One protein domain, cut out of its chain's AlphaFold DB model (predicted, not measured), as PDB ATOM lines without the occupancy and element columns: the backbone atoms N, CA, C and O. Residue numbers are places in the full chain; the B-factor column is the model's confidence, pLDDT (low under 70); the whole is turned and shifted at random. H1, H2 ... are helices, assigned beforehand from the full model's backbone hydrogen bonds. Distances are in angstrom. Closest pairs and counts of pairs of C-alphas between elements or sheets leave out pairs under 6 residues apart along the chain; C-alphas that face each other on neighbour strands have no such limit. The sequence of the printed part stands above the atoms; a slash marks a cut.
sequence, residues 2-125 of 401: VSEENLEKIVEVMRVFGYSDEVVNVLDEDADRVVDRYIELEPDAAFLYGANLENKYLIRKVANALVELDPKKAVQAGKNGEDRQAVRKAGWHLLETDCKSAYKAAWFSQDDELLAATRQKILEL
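This is residues 2 to 125 of the 401 residues of an uncharacterized protein of Candidatus Woesearchaeota archaeon (UniProt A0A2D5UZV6). The domain is a rod of short helices set one after another across its length: H4 to H9 zigzag up and down in two layers, with H5, H7 and H9 in one layer and H4, H6 and H8 in the other, like a small solenoid. H3 lies next to H5 at one end of this zigzag, and H1 with the very short H2 makes a loosely joined end beyond it, while H9 makes the opposite end. The printed part has 124 residues with nine named helices, H1 to H9 in chain order, and no named strand; its class is all helix. It is only just loose, close to compact, with a radius of gyration of the C-alphas of 16.8 A, and its C-alphas span 59 by 24 by 23 A.

The longest helix by residues is H1, residues 4 to 16. It only just touches H2, residues 21 to 24, with 3 pairs of C-alphas within 8 A, made by residues 11 to 15 of H1 alone; the closest are those of Val 11 and Val 24, 6.3 A apart. With residues 7 to 10 alone H1 only just touches H3, residues 31 to 41, also with 3 pairs; the closest C-alphas are those of Ile 10 and Ala 31, 7.4 A apart, and the two run the same way at a steep tilt of 48 degrees. H2 and H3 are apart. H3 touches H5, residues 56 to 66, the same way at a steep tilt of 43 degrees, with the C-alphas of Ile 39 and Val 62 closest at 6.0 A. H4, residues 43 to 52, begins a bundle of six helices, up and down, each running against the one before it; H5, H6, residues 71 to 80, H7, residues 84 to 94, H8, residues 99 to 109, and H9, residues 112 to 123, complete it. H4 and H5 form a helical hairpin at a shallow tilt of 19 degrees, and the closest C-alphas, of Gly 50 and Ile 59, are 5.4 A apart. H5 and H6 form the next hairpin, at 9 degrees, with Ala 63 and Ala 74 closest at 4.4 A between C-alphas. H6 and H7 follow as a hairpin at 19 degrees, where the C-alphas of Val 75 and Val 87 come within 4.7 A. H7 and H8 form a hairpin at 14 degrees, with the C-alphas of Gly 91 and Ala 102 closest at 4.5 A. H8 and H9 form the last hairpin, at 19 degrees, with the C-alphas of Ala 106 and Leu 115 closest at 5.0 A. H5 and H7 are the hubs, touching four helices each; they touch each other, the same way at a shallow tilt of 20 degrees, with the C-alphas of Asn 64 and Ala 86 closest at 5.4 A. Every O i to N i+4 pair is within hydrogen-bond range in H3 to H9; in H1 8 of 9 are, and H2 is too short for such a pair.

H1 begins at C-alpha 4, (8.843, 7.036, -30.323), and measures 18.9 A from first to last C-alpha. H9 measures 16.5 A and ends at C-alpha 123, (-19.813, -1.886, -69.577). H3 measures 15.4 A, H5 15.2 A, H7 and H8 14.9 A each, H4 and H6 14.2 A each, and H2 5.0 A. H5 begins at C-alpha 56, (0.376, 1.106, -40.458).

The two C-alphas farthest apart, those of Glu 22 and Leu 123, are 58.8 A apart. The printed part has no cut. The link from H2 to H3, six residues, is short, and the other links are tight. The mean pLDDT of the printed part is 79.7; residues 2 to 32 and residue 34 are under 70.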
ATOM      1  N   VAL A   2       7.717  11.073 -36.434       43.12
ATOM      2  CA  VAL A   2       7.501   9.646 -36.170       43.12
ATOM      3  C   VAL A   2       7.319   9.490 -34.654       43.12
ATOM      4  O   VAL A   2       8.005  10.166 -33.893       43.12
ATOM      5  N   SER A   3       6.345   8.701 -34.196       52.41
ATOM      6  CA  SER A   3       6.184   8.448 -32.756       52.41
ATOM      7  C   SER A   3       7.366   7.629 -32.228       52.41
ATOM      8  O   SER A   3       7.887   6.795 -32.967       52.41
ATOM      9  N   GLU A   4       7.757   7.812 -30.962       51.72
ATOM     10  CA  GLU A   4       8.843   7.036 -30.323       51.72
ATOM     11  C   GLU A   4       8.669   5.520 -30.522       51.72
ATOM     12  O   GLU A   4       9.607   4.828 -30.902       51.72
ATOM     13  N   GLU A   5       7.437   5.019 -30.411       54.94
ATOM     14  CA  GLU A   5       7.104   3.603 -30.635       54.94
ATOM     15  C   GLU A   5       7.379   3.124 -32.078       54.94
ATOM     16  O   GLU A   5       7.731   1.970 -32.318       54.94
ATOM     17  N   ASN A   6       7.232   4.006 -33.073       53.75
ATOM     18  CA  ASN A   6       7.533   3.680 -34.468       53.75
ATOM     19  C   ASN A   6       9.036   3.779 -34.766       53.75
ATOM     20  O   ASN A   6       9.519   3.038 -35.620       53.75
ATOM     21  N   LEU A   7       9.770   4.647 -34.059       54.41
ATOM     22  CA  LEU A   7      11.231   4.735 -34.132       54.41
ATOM     23  C   LEU A   7      11.890   3.462 -33.589       54.41
ATOM     24  O   LEU A   7      12.739   2.896 -34.271       54.41
ATOM     25  N   GLU A   8      11.440   2.939 -32.442       59.69
ATOM     26  CA  GLU A   8      11.956   1.675 -31.884       59.69
ATOM     27  C   GLU A   8      11.793   0.495 -32.856       59.69
ATOM     28  O   GLU A   8      12.724  -0.284 -33.064       59.69
ATOM     29  N   LYS A   9      10.641   0.410 -33.532       58.59
ATOM     30  CA  LYS A   9      10.362  -0.624 -34.540       58.59
ATOM     31  C   LYS A   9      11.224  -0.484 -35.799       58.59
ATOM     32  O   LYS A   9      11.615  -1.488 -36.384       58.59
ATOM     33  N   ILE A  10      11.547   0.739 -36.227       56.97
ATOM     34  CA  ILE A  10      12.449   0.987 -37.369       56.97
ATOM     35  C   ILE A  10      13.896   0.630 -37.004       56.97
ATOM     36  O   ILE A  10      14.606   0.019 -37.801       56.97
ATOM     37  N   VAL A  11      14.323   0.939 -35.780       59.88
ATOM     38  CA  VAL A  11      15.626   0.522 -35.246       59.88
ATOM     39  C   VAL A  11      15.749  -1.005 -35.208       59.88
ATOM     40  O   VAL A  11      16.803  -1.556 -35.534       59.88
ATOM     41  N   GLU A  12      14.663  -1.706 -34.884       62.09
ATOM     42  CA  GLU A  12      14.609  -3.166 -34.929       62.09
ATOM     43  C   GLU A  12      14.775  -3.717 -36.361       62.09
ATOM     44  O   GLU A  12      15.510  -4.689 -36.544       62.09
ATOM     45  N   VAL A  13      14.222  -3.052 -37.393       59.00
ATOM     46  CA  VAL A  13      14.489  -3.376 -38.818       59.00
ATOM     47  C   VAL A  13      15.987  -3.323 -39.092       59.00
ATOM     48  O   VAL A  13      16.560  -4.255 -39.653       59.00
ATOM     49  N   MET A  14      16.638  -2.227 -38.699       59.84
ATOM     50  CA  MET A  14      18.041  -1.981 -39.031       59.84
ATOM     51  C   MET A  14      18.975  -2.981 -38.342       59.84
ATOM     52  O   MET A  14      19.955  -3.428 -38.945       59.84
ATOM     53  N   ARG A  15      18.632  -3.417 -37.124       63.44
ATOM     54  CA  ARG A  15      19.366  -4.469 -36.408       63.44
ATOM     55  C   ARG A  15      19.253  -5.839 -37.075       63.44
ATOM     56  O   ARG A  15      20.251  -6.555 -37.131       63.44
ATOM     57  N   VAL A  16      18.090  -6.198 -37.628       58.22
ATOM     58  CA  VAL A  16      17.899  -7.478 -38.346       58.22
ATOM     59  C   VAL A  16      18.821  -7.592 -39.571       58.22
ATOM     60  O   VAL A  16      19.258  -8.693 -39.903       58.22
ATOM     61  N   PHE A  17      19.195  -6.470 -40.192       53.62
ATOM     62  CA  PHE A  17      20.106  -6.426 -41.343       53.62
ATOM     63  C   PHE A  17      21.582  -6.167 -40.986       53.62
ATOM     64  O   PHE A  17      22.405  -5.964 -41.878       53.62
ATOM     65  N   GLY A  18      21.949  -6.209 -39.700       49.47
ATOM     66  CA  GLY A  18      23.347  -6.142 -39.261       49.47
ATOM     67  C   GLY A  18      23.963  -4.740 -39.249       49.47
ATOM     68  O   GLY A  18      25.189  -4.622 -39.212       49.47
ATOM     69  N   TYR A  19      23.150  -3.679 -39.262       55.34
ATOM     70  CA  TYR A  19      23.648  -2.327 -38.998       55.34
ATOM     71  C   TYR A  19      24.036  -2.199 -37.515       55.34
ATOM     72  O   TYR A  19      23.295  -2.636 -36.634       55.34
ATOM     73  N   SER A  20      25.220  -1.641 -37.238       48.47
ATOM     74  CA  SER A  20      25.750  -1.524 -35.873       48.47
ATOM     75  C   SER A  20      24.950  -0.526 -35.028       48.47
ATOM     76  O   SER A  20      24.378   0.431 -35.553       48.47
ATOM     77  N   ASP A  21      24.965  -0.706 -33.702       50.12
ATOM     78  CA  ASP A  21      24.298   0.192 -32.743       50.12
ATOM     79  C   ASP A  21      24.789   1.657 -32.836       50.12
ATOM     80  O   ASP A  21      24.097   2.579 -32.409       50.12
ATOM     81  N   GLU A  22      25.957   1.901 -33.441       45.81
ATOM     82  CA  GLU A  22      26.475   3.247 -33.725       45.81
ATOM     83  C   GLU A  22      25.756   3.933 -34.896       45.81
ATOM     84  O   GLU A  22      25.571   5.145 -34.858       45.81
ATOM     85  N   VAL A  23      25.302   3.183 -35.910       47.03
ATOM     86  CA  VAL A  23      24.519   3.723 -37.040       47.03
ATOM     87  C   VAL A  23      23.092   4.037 -36.596       47.03
ATOM     88  O   VAL A  23      22.518   5.027 -37.026       47.03
ATOM     89  N   VAL A  24      22.550   3.233 -35.683       48.41
ATOM     90  CA  VAL A  24      21.204   3.379 -35.110       48.41
ATOM     91  C   VAL A  24      21.026   4.693 -34.333       48.41
ATOM     92  O   VAL A  24      19.956   5.292 -34.384       48.41
ATOM     93  N   ASN A  25      22.074   5.183 -33.662       45.31
ATOM     94  CA  ASN A  25      22.011   6.375 -32.802       45.31
ATOM     95  C   ASN A  25      22.104   7.725 -33.548       45.31
ATOM     96  O   ASN A  25      21.986   8.771 -32.915       45.31
ATOM     97  N   VAL A  26      22.318   7.735 -34.870       45.03
ATOM     98  CA  VAL A  26      22.492   8.971 -35.671       45.03
ATOM     99  C   VAL A  26      21.185   9.417 -36.363       45.03
ATOM    100  O   VAL A  26      21.127  10.486 -36.960       45.03
ATOM    101  N   LEU A  27      20.108   8.629 -36.286       46.88
ATOM    102  CA  LEU A  27      19.060   8.611 -37.319       46.88
ATOM    103  C   LEU A  27      17.720   9.280 -36.971       46.88
ATOM    104  O   LEU A  27      16.711   8.918 -37.572       46.88
ATOM    105  N   ASP A  28      17.671  10.290 -36.100       53.47
ATOM    106  CA  ASP A  28      16.408  11.028 -35.902       53.47
ATOM    107  C   ASP A  28      15.954  11.786 -37.176       53.47
ATOM    108  O   ASP A  28      14.756  11.972 -37.388       53.47
ATOM    109  N   GLU A  29      16.880  12.149 -38.082       51.56
ATOM    110  CA  GLU A  29      16.561  12.775 -39.385       51.56
ATOM    111  C   GLU A  29      16.747  11.852 -40.612       51.56
ATOM    112  O   GLU A  29      16.190  12.127 -41.674       51.56
ATOM    113  N   ASP A  30      17.461  10.726 -40.489       64.12
ATOM    114  CA  ASP A  30      17.792   9.833 -41.618       64.12
ATOM    115  C   ASP A  30      17.019   8.491 -41.608       64.12
ATOM    116  O   ASP A  30      17.062   7.748 -42.594       64.12
ATOM    117  N   ALA A  31      16.255   8.174 -40.552       64.38
ATOM    118  CA  ALA A  31      15.454   6.944 -40.479       64.38
ATOM    119  C   ALA A  31      14.413   6.840 -41.610       64.38
ATOM    120  O   ALA A  31      14.239   5.772 -42.201       64.38
ATOM    121  N   ASP A  32      13.761   7.950 -41.969       68.00
ATOM    122  CA  ASP A  32      12.786   7.968 -43.065       68.00
ATOM    123  C   ASP A  32      13.438   7.662 -44.423       68.00
ATOM    124  O   ASP A  32      12.853   6.937 -45.223       68.00
ATOM    125  N   ARG A  33      14.672   8.131 -44.658       70.44
ATOM    126  CA  ARG A  33      15.442   7.832 -45.878       70.44
ATOM    127  C   ARG A  33      15.843   6.368 -45.973       70.44
ATOM    128  O   ARG A  33      15.832   5.801 -47.062       70.44
ATOM    129  N   VAL A  34      16.229   5.768 -44.850       69.62
ATOM    130  CA  VAL A  34      16.559   4.339 -44.799       69.62
ATOM    131  C   VAL A  34      15.318   3.506 -45.099       69.62
ATOM    132  O   VAL A  34      15.392   2.575 -45.898       69.62
ATOM    133  N   VAL A  35      14.173   3.871 -44.515       70.50
ATOM    134  CA  VAL A  35      12.888   3.223 -44.795       70.50
ATOM    135  C   VAL A  35      12.512   3.369 -46.267       70.50
ATOM    136  O   VAL A  35      12.181   2.370 -46.897       70.50
ATOM    137  N   ASP A  36      12.615   4.569 -46.839       78.25
ATOM    138  CA  ASP A  36      12.301   4.800 -48.254       78.25
ATOM    139  C   ASP A  36      13.193   3.944 -49.162       78.25
ATOM    140  O   ASP A  36      12.698   3.241 -50.041       78.25
ATOM    141  N   ARG A  37      14.500   3.890 -48.877       75.62
ATOM    142  CA  ARG A  37      15.442   3.063 -49.640       75.62
ATOM    143  C   ARG A  37      15.204   1.563 -49.470       75.62
ATOM    144  O   ARG A  37      15.415   0.802 -50.410       75.62
ATOM    145  N   TYR A  38      14.766   1.123 -48.292       75.94
ATOM    146  CA  TYR A  38      14.390  -0.270 -48.059       75.94
ATOM    147  C   TYR A  38      13.146  -0.654 -48.863       75.94
ATOM    148  O   TYR A  38      13.127  -1.704 -49.499       75.94
ATOM    149  N   ILE A  39      12.140   0.220 -48.903       82.00
ATOM    150  CA  ILE A  39      10.922   0.013 -49.694       82.00
ATOM    151  C   ILE A  39      11.234  -0.005 -51.194       82.00
ATOM    152  O   ILE A  39      10.662  -0.815 -51.916       82.00
ATOM    153  N   GLU A  40      12.140   0.856 -51.667       80.56
ATOM    154  CA  GLU A  40      12.580   0.868 -53.068       80.56
ATOM    155  C   GLU A  40      13.281  -0.434 -53.479       80.56
ATOM    156  O   GLU A  40      13.072  -0.923 -54.589       80.56
ATOM    157  N   LEU A  41      14.121  -0.992 -52.601       79.56
ATOM    158  CA  LEU A  41      14.910  -2.189 -52.898       79.56
ATOM    159  C   LEU A  41      14.110  -3.482 -52.716       79.56
ATOM    160  O   LEU A  41      14.199  -4.378 -53.556       79.56
ATOM    161  N   GLU A  42      13.341  -3.590 -51.631       82.06
ATOM    162  CA  GLU A  42      12.640  -4.815 -51.235       82.06
ATOM    163  C   GLU A  42      11.204  -4.538 -50.740       82.06
ATOM    164  O   GLU A  42      10.873  -4.768 -49.571       82.06
ATOM    165  N   PRO A  43      10.292  -4.088 -51.620       80.25
ATOM    166  CA  PRO A  43       8.943  -3.680 -51.220       80.25
ATOM    167  C   PRO A  43       8.105  -4.824 -50.624       80.25
ATOM    168  O   PRO A  43       7.312  -4.597 -49.709       80.25
ATOM    169  N   ASP A  44       8.291  -6.064 -51.091       79.81
ATOM    170  CA  ASP A  44       7.589  -7.238 -50.554       79.81
ATOM    171  C   ASP A  44       8.045  -7.572 -49.122       79.81
ATOM    172  O   ASP A  44       7.219  -7.865 -48.253       79.81
ATOM    173  N   ALA A  45       9.353  -7.479 -48.855       76.19
ATOM    174  CA  ALA A  45       9.913  -7.690 -47.522       76.19
ATOM    175  C   ALA A  45       9.485  -6.567 -46.567       76.19
ATOM    176  O   ALA A  45       9.099  -6.835 -45.427       76.19
ATOM    177  N   ALA A  46       9.462  -5.320 -47.047       77.69
ATOM    178  CA  ALA A  46       8.967  -4.173 -46.293       77.69
ATOM    179  C   ALA A  46       7.478  -4.294 -45.939       77.69
ATOM    180  O   ALA A  46       7.091  -3.997 -44.806       77.69
ATOM    181  N   PHE A  47       6.646  -4.788 -46.863       82.19
ATOM    182  CA  PHE A  47       5.238  -5.066 -46.590       82.19
ATOM    183  C   PHE A  47       5.060  -6.138 -45.510       82.19
ATOM    184  O   PHE A  47       4.342  -5.904 -44.538       82.19
ATOM    185  N   LEU A  48       5.708  -7.300 -45.665       79.69
ATOM    186  CA  LEU A  48       5.602  -8.407 -44.706       79.69
ATOM    187  C   LEU A  48       6.069  -7.989 -43.314       79.69
ATOM    188  O   LEU A  48       5.424  -8.307 -42.317       79.69
ATOM    189  N   TYR A  49       7.162  -7.235 -43.253       75.50
ATOM    190  CA  TYR A  49       7.683  -6.715 -42.002       75.50
ATOM    191  C   TYR A  49       6.707  -5.732 -41.342       75.50
ATOM    192  O   TYR A  49       6.366  -5.887 -40.170       75.50
ATOM    193  N   GLY A  50       6.184  -4.766 -42.106       74.06
ATOM    194  CA  GLY A  50       5.166  -3.837 -41.617       74.06
ATOM    195  C   GLY A  50       3.900  -4.542 -41.137       74.06
ATOM    196  O   GLY A  50       3.360  -4.168 -40.100       74.06
ATOM    197  N   ALA A  51       3.462  -5.588 -41.842       77.00
ATOM    198  CA  ALA A  51       2.318  -6.404 -41.452       77.00
ATOM    199  C   ALA A  51       2.569  -7.168 -40.141       77.00
ATOM    200  O   ALA A  51       1.716  -7.132 -39.259       77.00
ATOM    201  N   ASN A  52       3.742  -7.788 -39.982       78.00
ATOM    202  CA  ASN A  52       4.118  -8.511 -38.760       78.00
ATOM    203  C   ASN A  52       4.197  -7.600 -37.529       78.00
ATOM    204  O   ASN A  52       3.889  -8.036 -36.424       78.00
ATOM    205  N   LEU A  53       4.603  -6.343 -37.714       75.25
ATOM    206  CA  LEU A  53       4.670  -5.347 -36.640       75.25
ATOM    207  C   LEU A  53       3.378  -4.543 -36.441       75.25
ATOM    208  O   LEU A  53       3.357  -3.627 -35.606       75.25
ATOM    209  N   GLU A  54       2.352  -4.817 -37.251       78.19
ATOM    210  CA  GLU A  54       1.126  -4.020 -37.374       78.19
ATOM    211  C   GLU A  54       1.405  -2.514 -37.585       78.19
ATOM    212  O   GLU A  54       0.627  -1.634 -37.208       78.19
ATOM    213  N   ASN A  55       2.541  -2.190 -38.211       79.94
ATOM    214  CA  ASN A  55       2.982  -0.820 -38.426       79.94
ATOM    215  C   ASN A  55       2.283  -0.226 -39.653       79.94
ATOM    216  O   ASN A  55       2.762  -0.316 -40.788       79.94
ATOM    217  N   LYS A  56       1.151   0.440 -39.408       83.12
ATOM    218  CA  LYS A  56       0.376   1.106 -40.458       83.12
ATOM    219  C   LYS A  56       1.211   2.125 -41.238       83.12
ATOM    220  O   LYS A  56       1.075   2.172 -42.450       83.12
ATOM    221  N   TYR A  57       2.095   2.900 -40.604       81.31
ATOM    222  CA  TYR A  57       2.911   3.904 -41.307       81.31
ATOM    223  C   TYR A  57       3.795   3.275 -42.388       81.31
ATOM    224  O   TYR A  57       3.764   3.709 -43.541       81.31
ATOM    225  N   LEU A  58       4.508   2.201 -42.039       79.88
ATOM    226  CA  LEU A  58       5.356   1.476 -42.983       79.88
ATOM    227  C   LEU A  58       4.525   0.865 -44.120       79.88
ATOM    228  O   LEU A  58       4.860   1.034 -45.290       79.88
ATOM    229  N   ILE A  59       3.390   0.236 -43.792       84.56
ATOM    230  CA  ILE A  59       2.483  -0.352 -44.790       84.56
ATOM    231  C   ILE A  59       1.950   0.718 -45.763       84.56
ATOM    232  O   ILE A  59       1.841   0.455 -46.961       84.56
ATOM    233  N   ARG A  60       1.661   1.939 -45.289       88.94
ATOM    234  CA  ARG A  60       1.227   3.063 -46.140       88.94
ATOM    235  C   ARG A  60       2.329   3.557 -47.073       88.94
ATOM    236  O   ARG A  60       2.052   3.826 -48.242       88.94
ATOM    237  N   LYS A  61       3.572   3.663 -46.591       86.75
ATOM    238  CA  LYS A  61       4.711   4.019 -47.452       86.75
ATOM    239  C   LYS A  61       4.926   2.964 -48.541       86.75
ATOM    240  O   LYS A  61       5.043   3.326 -49.709       86.75
ATOM    241  N   VAL A  62       4.858   1.679 -48.186       87.88
ATOM    242  CA  VAL A  62       4.946   0.573 -49.155       87.88
ATOM    243  C   VAL A  62       3.813   0.639 -50.179       87.88
ATOM    244  O   VAL A  62       4.061   0.520 -51.376       87.88
ATOM    245  N   ALA A  63       2.578   0.892 -49.735       90.00
ATOM    246  CA  ALA A  63       1.438   1.037 -50.634       90.00
ATOM    247  C   ALA A  63       1.665   2.143 -51.672       90.00
ATOM    248  O   ALA A  63       1.419   1.911 -52.850       90.00
ATOM    249  N   ASN A  64       2.171   3.309 -51.252       91.06
ATOM    250  CA  ASN A  64       2.459   4.432 -52.148       91.06
ATOM    251  C   ASN A  64       3.606   4.135 -53.124       91.06
ATOM    252  O   ASN A  64       3.480   4.464 -54.301       91.06
ATOM    253  N   ALA A  65       4.683   3.485 -52.675       88.56
ATOM    254  CA  ALA A  65       5.799   3.105 -53.547       88.56
ATOM    255  C   ALA A  65       5.388   2.086 -54.625       88.56
ATOM    256  O   ALA A  65       5.904   2.099 -55.740       88.56
ATOM    257  N   LEU A  66       4.421   1.224 -54.311       90.12
ATOM    258  CA  LEU A  66       3.932   0.198 -55.228       90.12
ATOM    259  C   LEU A  66       2.884   0.701 -56.229       90.12
ATOM    260  O   LEU A  66       2.574  -0.039 -57.158       90.12
ATOM    261  N   VAL A  67       2.333   1.911 -56.072       91.75
ATOM    262  CA  VAL A  67       1.207   2.413 -56.892       91.75
ATOM    263  C   VAL A  67       1.474   2.286 -58.391       91.75
ATOM    264  O   VAL A  67       0.578   1.869 -59.121       91.75
ATOM    265  N   GLU A  68       2.681   2.633 -58.836       87.62
ATOM    266  CA  GLU A  68       3.062   2.596 -60.253       87.62
ATOM    267  C   GLU A  68       3.693   1.256 -60.660       87.62
ATOM    268  O   GLU A  68       3.568   0.842 -61.812       87.62
ATOM    269  N   LEU A  69       4.358   0.569 -59.724       87.69
ATOM    270  CA  LEU A  69       5.125  -0.655 -59.987       87.69
ATOM    271  C   LEU A  69       4.247  -1.914 -59.998       87.69
ATOM    272  O   LEU A  69       4.350  -2.743 -60.898       87.69
ATOM    273  N   ASP A  70       3.391  -2.061 -58.988       91.88
ATOM    274  CA  ASP A  70       2.441  -3.163 -58.849       91.88
ATOM    275  C   ASP A  70       1.148  -2.643 -58.196       91.88
ATOM    276  O   ASP A  70       0.947  -2.758 -56.977       91.88
ATOM    277  N   PRO A  71       0.234  -2.082 -59.007       93.00
ATOM    278  CA  PRO A  71      -1.005  -1.503 -58.508       93.00
ATOM    279  C   PRO A  71      -1.873  -2.498 -57.713       93.00
ATOM    280  O   PRO A  71      -2.604  -2.098 -56.806       93.00
ATOM    281  N   LYS A  72      -1.800  -3.808 -57.998       92.94
ATOM    282  CA  LYS A  72      -2.573  -4.824 -57.257       92.94
ATOM    283  C   LYS A  72      -2.048  -4.979 -55.837       92.94
ATOM    284  O   LYS A  72      -2.839  -4.961 -54.888       92.94
ATOM    285  N   LYS A  73      -0.726  -5.092 -55.680       91.12
ATOM    286  CA  LYS A  73      -0.099  -5.122 -54.352       91.12
ATOM    287  C   LYS A  73      -0.274  -3.796 -53.621       91.12
ATOM    288  O   LYS A  73      -0.545  -3.819 -52.424       91.12
ATOM    289  N   ALA A  74      -0.226  -2.664 -54.322       92.56
ATOM    290  CA  ALA A  74      -0.502  -1.352 -53.740       92.56
ATOM    291  C   ALA A  74      -1.919  -1.258 -53.149       92.56
ATOM    292  O   ALA A  74      -2.083  -0.767 -52.033       92.56
ATOM    293  N   VAL A  75      -2.944  -1.787 -53.835       93.50
ATOM    294  CA  VAL A  75      -4.312  -1.870 -53.285       93.50
ATOM    295  C   VAL A  75      -4.351  -2.745 -52.032       93.50
ATOM    296  O   VAL A  75      -4.984  -2.364 -51.047       93.50
ATOM    297  N   GLN A  76      -3.689  -3.905 -52.039       92.50
ATOM    298  CA  GLN A  76      -3.658  -4.794 -50.875       92.50
ATOM    299  C   GLN A  76      -2.947  -4.143 -49.681       92.50
ATOM    300  O   GLN A  76      -3.480  -4.141 -48.570       92.50
ATOM    301  N   ALA A  77      -1.776  -3.549 -49.914       89.12
ATOM    302  CA  ALA A  77      -1.019  -2.834 -48.900       89.12
ATOM    303  C   ALA A  77      -1.806  -1.632 -48.369       89.12
ATOM    304  O   ALA A  77      -1.964  -1.489 -47.162       89.12
ATOM    305  N   GLY A  78      -2.400  -0.826 -49.250       91.88
ATOM    306  CA  GLY A  78      -3.212   0.324 -48.867       91.88
ATOM    307  C   GLY A  78      -4.442  -0.064 -48.041       91.88
ATOM    308  O   GLY A  78      -4.767   0.629 -47.082       91.88
ATOM    309  N   LYS A  79      -5.084  -1.205 -48.330       92.50
ATOM    310  CA  LYS A  79      -6.173  -1.743 -47.495       92.50
ATOM    311  C   LYS A  79      -5.692  -2.115 -46.095       92.50
ATOM    312  O   LYS A  79      -6.315  -1.701 -45.122       92.50
ATOM    313  N   ASN A  80      -4.572  -2.828 -45.994       89.69
ATOM    314  CA  ASN A  80      -3.988  -3.232 -44.711       89.69
ATOM    315  C   ASN A  80      -3.482  -2.030 -43.892       89.69
ATOM    316  O   ASN A  80      -3.589  -2.018 -42.671       89.69
ATOM    317  N   GLY A  81      -2.951  -1.009 -44.564       86.94
ATOM    318  CA  GLY A  81      -2.512   0.244 -43.952       86.94
ATOM    319  C   GLY A  81      -3.640   1.255 -43.724       86.94
ATOM    320  O   GLY A  81      -3.383   2.328 -43.176       86.94
ATOM    321  N   GLU A  82      -4.872   0.945 -44.144       90.81
ATOM    322  CA  GLU A  82      -6.031   1.851 -44.153       90.81
ATOM    323  C   GLU A  82      -5.772   3.189 -44.881       90.81
ATOM    324  O   GLU A  82      -6.345   4.223 -44.540       90.81
ATOM    325  N   ASP A  83      -4.909   3.194 -45.898       92.06
ATOM    326  CA  ASP A  83      -4.626   4.363 -46.735       92.06
ATOM    327  C   ASP A  83      -5.494   4.355 -47.989       92.06
ATOM    328  O   ASP A  83      -5.168   3.786 -49.035       92.06
ATOM    329  N   ARG A  84      -6.637   5.032 -47.867       93.12
ATOM    330  CA  ARG A  84      -7.592   5.209 -48.963       93.12
ATOM    331  C   ARG A  84      -6.994   5.964 -50.146       93.12
ATOM    332  O   ARG A  84      -7.423   5.720 -51.270       93.12
ATOM    333  N   GLN A  85      -6.029   6.860 -49.926       93.31
ATOM    334  CA  GLN A  85      -5.448   7.668 -50.995       93.31
ATOM    335  C   GLN A  85      -4.501   6.828 -51.859       93.31
ATOM    336  O   GLN A  85      -4.567   6.914 -53.086       93.31
ATOM    337  N   ALA A  86      -3.689   5.965 -51.243       91.19
ATOM    338  CA  ALA A  86      -2.878   4.985 -51.965       91.19
ATOM    339  C   ALA A  86      -3.759   3.995 -52.748       91.19
ATOM    340  O   ALA A  86      -3.525   3.775 -53.936       91.19
ATOM    341  N   VAL A  87      -4.829   3.471 -52.126       94.44
ATOM    342  CA  VAL A  87      -5.795   2.586 -52.813       94.44
ATOM    343  C   VAL A  87      -6.468   3.295 -53.989       94.44
ATOM    344  O   VAL A  87      -6.600   2.697 -55.053       94.44
ATOM    345  N   ARG A  88      -6.853   4.568 -53.827       95.81
ATOM    346  CA  ARG A  88      -7.424   5.398 -54.895       95.81
ATOM    347  C   ARG A  88      -6.464   5.513 -56.078       95.81
ATOM    348  O   ARG A  88      -6.848   5.198 -57.200       95.81
ATOM    349  N   LYS A  89      -5.214   5.925 -55.835       94.88
ATOM    350  CA  LYS A  89      -4.199   6.081 -56.892       94.88
ATOM    351  C   LYS A  89      -3.942   4.763 -57.622       94.88
ATOM    352  O   LYS A  89      -4.003   4.722 -58.845       94.88
ATOM    353  N   ALA A  90      -3.736   3.676 -56.879       95.00
ATOM    354  CA  ALA A  90      -3.547   2.351 -57.462       95.00
ATOM    355  C   ALA A  90      -4.778   1.891 -58.267       95.00
ATOM    356  O   ALA A  90      -4.639   1.310 -59.340       95.00
ATOM    357  N   GLY A  91      -5.986   2.205 -57.792       95.56
ATOM    358  CA  GLY A  91      -7.237   1.949 -58.503       95.56
ATOM    359  C   GLY A  91      -7.309   2.632 -59.871       95.56
ATOM    360  O   GLY A  91      -7.718   1.993 -60.839       95.56
ATOM    361  N   TRP A  92      -6.838   3.879 -59.983       96.69
ATOM    362  CA  TRP A  92      -6.733   4.581 -61.267       96.69
ATOM    363  C   TRP A  92      -5.736   3.918 -62.228       96.69
ATOM    364  O   TRP A  92      -6.041   3.789 -63.411       96.69
ATOM    365  N   HIS A  93      -4.598   3.412 -61.742       94.56
ATOM    366  CA  HIS A  93      -3.664   2.637 -62.577       94.56
ATOM    367  C   HIS A  93      -4.243   1.287 -63.031       94.56
ATOM    368  O   HIS A  93      -3.934   0.804 -64.122       94.56
ATOM    369  N   LEU A  94      -5.106   0.676 -62.216       94.88
ATOM    370  CA  LEU A  94      -5.767  -0.588 -62.546       94.88
ATOM    371  C   LEU A  94      -6.906  -0.435 -63.553       94.88
ATOM    372  O   LEU A  94      -7.281  -1.428 -64.170       94.88
ATOM    373  N   LEU A  95      -7.462   0.765 -63.731       94.12
ATOM    374  CA  LEU A  95      -8.670   0.982 -64.532       94.12
ATOM    375  C   LEU A  95      -8.565   0.410 -65.954       94.12
ATOM    376  O   LEU A  95      -9.523  -0.178 -66.450       94.12
ATOM    377  N   GLU A  96      -7.395   0.542 -66.579       87.31
ATOM    378  CA  GLU A  96      -7.141   0.092 -67.954       87.31
ATOM    379  C   GLU A  96      -6.646  -1.361 -68.050       87.31
ATOM    380  O   GLU A  96      -6.669  -1.947 -69.129       87.31
ATOM    381  N   THR A  97      -6.187  -1.962 -66.946       89.38
ATOM    382  CA  THR A  97      -5.515  -3.279 -66.959       89.38
ATOM    383  C   THR A  97      -6.293  -4.380 -66.237       89.38
ATOM    384  O   THR A  97      -6.219  -5.543 -66.626       89.38
ATOM    385  N   ASP A  98      -7.049  -4.039 -65.192       92.62
ATOM    386  CA  ASP A  98      -7.888  -4.948 -64.411       92.62
ATOM    387  C   ASP A  98      -9.057  -4.171 -63.784       92.62
ATOM    388  O   ASP A  98      -9.020  -3.749 -62.620       92.62
ATOM    389  N   CYS A  99     -10.130  -4.003 -64.561       91.19
ATOM    390  CA  CYS A  99     -11.299  -3.224 -64.153       91.19
ATOM    391  C   CYS A  99     -11.981  -3.786 -62.891       91.19
ATOM    392  O   CYS A  99     -12.555  -3.026 -62.112       91.19
ATOM    393  N   LYS A 100     -11.897  -5.102 -62.640       91.56
ATOM    394  CA  LYS A 100     -12.488  -5.738 -61.449       91.56
ATOM    395  C   LYS A 100     -11.719  -5.358 -60.186       91.56
ATOM    396  O   LYS A 100     -12.322  -5.030 -59.162       91.56
ATOM    397  N   SER A 101     -10.390  -5.390 -60.246       93.00
ATOM    398  CA  SER A 101      -9.541  -4.916 -59.148       93.00
ATOM    399  C   SER A 101      -9.690  -3.405 -58.939       93.00
ATOM    400  O   SER A 101      -9.807  -2.968 -57.791       93.00
ATOM    401  N   ALA A 102      -9.783  -2.624 -60.020       95.19
ATOM    402  CA  ALA A 102     -10.052  -1.187 -59.964       95.19
ATOM    403  C   ALA A 102     -11.400  -0.873 -59.290       95.19
ATOM    404  O   ALA A 102     -11.455  -0.030 -58.398       95.19
ATOM    405  N   TYR A 103     -12.469  -1.608 -59.621       94.75
ATOM    406  CA  TYR A 103     -13.786  -1.463 -58.987       94.75
ATOM    407  C   TYR A 103     -13.721  -1.710 -57.469       94.75
ATOM    408  O   TYR A 103     -14.206  -0.914 -56.664       94.75
ATOM    409  N   LYS A 104     -13.037  -2.781 -57.041       92.50
ATOM    410  CA  LYS A 104     -12.831  -3.078 -55.611       92.50
ATOM    411  C   LYS A 104     -11.993  -2.016 -54.891       92.50
ATOM    412  O   LYS A 104     -12.125  -1.872 -53.673       92.50
ATOM    413  N   ALA A 105     -11.089  -1.343 -55.601       94.19
ATOM    414  CA  ALA A 105     -10.312  -0.228 -55.072       94.19
ATOM    415  C   ALA A 105     -11.179   1.034 -54.930       94.19
ATOM    416  O   ALA A 105     -11.147   1.673 -53.878       94.19
ATOM    417  N   ALA A 106     -12.012   1.333 -55.930       95.19
ATOM    418  CA  ALA A 106     -12.977   2.432 -55.909       95.19
ATOM    419  C   ALA A 106     -13.939   2.321 -54.720       95.19
ATOM    420  O   ALA A 106     -14.060   3.249 -53.924       95.19
ATOM    421  N   TRP A 107     -14.528   1.136 -54.526       92.88
ATOM    422  CA  TRP A 107     -15.443   0.867 -53.415       92.88
ATOM    423  C   TRP A 107     -14.791   1.075 -52.043       92.88
ATOM    424  O   TRP A 107     -15.356   1.720 -51.163       92.88
ATOM    425  N   PHE A 108     -13.572   0.557 -51.854       92.88
ATOM    426  CA  PHE A 108     -12.851   0.701 -50.587       92.88
ATOM    427  C   PHE A 108     -12.431   2.151 -50.310       92.88
ATOM    428  O   PHE A 108     -12.525   2.623 -49.178       92.88
ATOM    429  N   SER A 109     -11.941   2.848 -51.337       94.25
ATOM    430  CA  SER A 109     -11.496   4.239 -51.216       94.25
ATOM    431  C   SER A 109     -12.652   5.238 -51.131       94.25
ATOM    432  O   SER A 109     -12.407   6.373 -50.727       94.25
ATOM    433  N   GLN A 110     -13.885   4.804 -51.426       94.19
ATOM    434  CA  GLN A 110     -15.074   5.658 -51.531       94.19
ATOM    435  C   GLN A 110     -14.870   6.783 -52.561       94.19
ATOM    436  O   GLN A 110     -15.284   7.918 -52.345       94.19
ATOM    437  N   ASP A 111     -14.171   6.473 -53.657       94.50
ATOM    438  CA  ASP A 111     -13.966   7.395 -54.776       94.50
ATOM    439  C   ASP A 111     -15.086   7.212 -55.807       94.50
ATOM    440  O   ASP A 111     -15.042   6.287 -56.624       94.50
ATOM    441  N   ASP A 112     -16.082   8.097 -55.766       93.94
ATOM    442  CA  ASP A 112     -17.229   8.077 -56.677       93.94
ATOM    443  C   ASP A 112     -16.824   8.282 -58.147       93.94
ATOM    444  O   ASP A 112     -17.440   7.694 -59.040       93.94
ATOM    445  N   GLU A 113     -15.773   9.067 -58.419       95.50
ATOM    446  CA  GLU A 113     -15.290   9.316 -59.784       95.50
ATOM    447  C   GLU A 113     -14.655   8.054 -60.369       95.50
ATOM    448  O   GLU A 113     -14.985   7.642 -61.483       95.50
ATOM    449  N   LEU A 114     -13.790   7.392 -59.593       95.44
ATOM    450  CA  LEU A 114     -13.200   6.115 -59.994       95.44
ATOM    451  C   LEU A 114     -14.267   5.019 -60.094       95.44
ATOM    452  O   LEU A 114     -14.210   4.176 -60.990       95.44
ATOM    453  N   LEU A 115     -15.264   5.017 -59.207       94.38
ATOM    454  CA  LEU A 115     -16.358   4.051 -59.256       94.38
ATOM    455  C   LEU A 115     -17.196   4.233 -60.532       94.38
ATOM    456  O   LEU A 115     -17.516   3.257 -61.207       94.38
ATOM    457  N   ALA A 116     -17.500   5.475 -60.917       93.38
ATOM    458  CA  ALA A 116     -18.177   5.773 -62.176       93.38
ATOM    459  C   ALA A 116     -17.336   5.363 -63.399       93.38
ATOM    460  O   ALA A 116     -17.852   4.710 -64.308       93.38
ATOM    461  N   ALA A 117     -16.036   5.679 -63.401       94.56
ATOM    462  CA  ALA A 117     -15.127   5.319 -64.488       94.56
ATOM    463  C   ALA A 117     -14.977   3.795 -64.645       94.56
ATOM    464  O   ALA A 117     -15.050   3.270 -65.755       94.56
ATOM    465  N   THR A 118     -14.828   3.065 -63.535       95.31
ATOM    466  CA  THR A 118     -14.733   1.596 -63.546       95.31
ATOM    467  C   THR A 118     -16.022   0.946 -64.027       95.31
ATOM    468  O   THR A 118     -15.950   0.038 -64.850       95.31
ATOM    469  N   ARG A 119     -17.198   1.428 -63.600       92.75
ATOM    470  CA  ARG A 119     -18.490   0.957 -64.126       92.75
ATOM    471  C   ARG A 119     -18.575   1.133 -65.637       92.75
ATOM    472  O   ARG A 119     -18.871   0.170 -66.334       92.75
ATOM    473  N   GLN A 120     -18.262   2.327 -66.142       92.19
ATOM    474  CA  GLN A 120     -18.266   2.604 -67.578       92.19
ATOM    475  C   GLN A 120     -17.330   1.652 -68.334       92.19
ATOM    476  O   GLN A 120     -17.732   1.054 -69.327       92.19
ATOM    477  N   LYS A 121     -16.116   1.436 -67.818       92.94
ATOM    478  CA  LYS A 121     -15.152   0.516 -68.426       92.94
ATOM    479  C   LYS A 121     -15.625  -0.940 -68.402       92.94
ATOM    480  O   LYS A 121     -15.440  -1.657 -69.377       92.94
ATOM    481  N   ILE A 122     -16.275  -1.376 -67.321       91.69
ATOM    482  CA  ILE A 122     -16.866  -2.720 -67.232       91.69
ATOM    483  C   ILE A 122     -17.963  -2.897 -68.286       91.69
ATOM    484  O   ILE A 122     -18.033  -3.951 -68.911       91.69
ATOM    485  N   LEU A 123     -18.780  -1.870 -68.534       87.88
ATOM    486  CA  LEU A 123     -19.813  -1.886 -69.577       87.88
ATOM    487  C   LEU A 123     -19.246  -1.943 -71.010       87.88
ATOM    488  O   LEU A 123     -19.982  -2.262 -71.943       87.88
ATOM    489  N   GLU A 124     -17.957  -1.653 -71.192       89.06
ATOM    490  CA  GLU A 124     -17.244  -1.764 -72.471       89.06
ATOM    491  C   GLU A 124     -16.612  -3.152 -72.694       89.06
ATOM    492  O   GLU A 124     -16.164  -3.442 -73.805       89.06
ATOM    493  N   LEU A 125     -16.581  -4.017 -71.670       85.44
ATOM    494  CA  LEU A 125     -16.067  -5.387 -71.776       85.44
ATOM    495  C   LEU A 125     -16.996  -6.295 -72.597       85.44
ATOM    496  O   LEU A 125     -18.142  -5.960 -72.905       85.44
TER     497      LEU A 125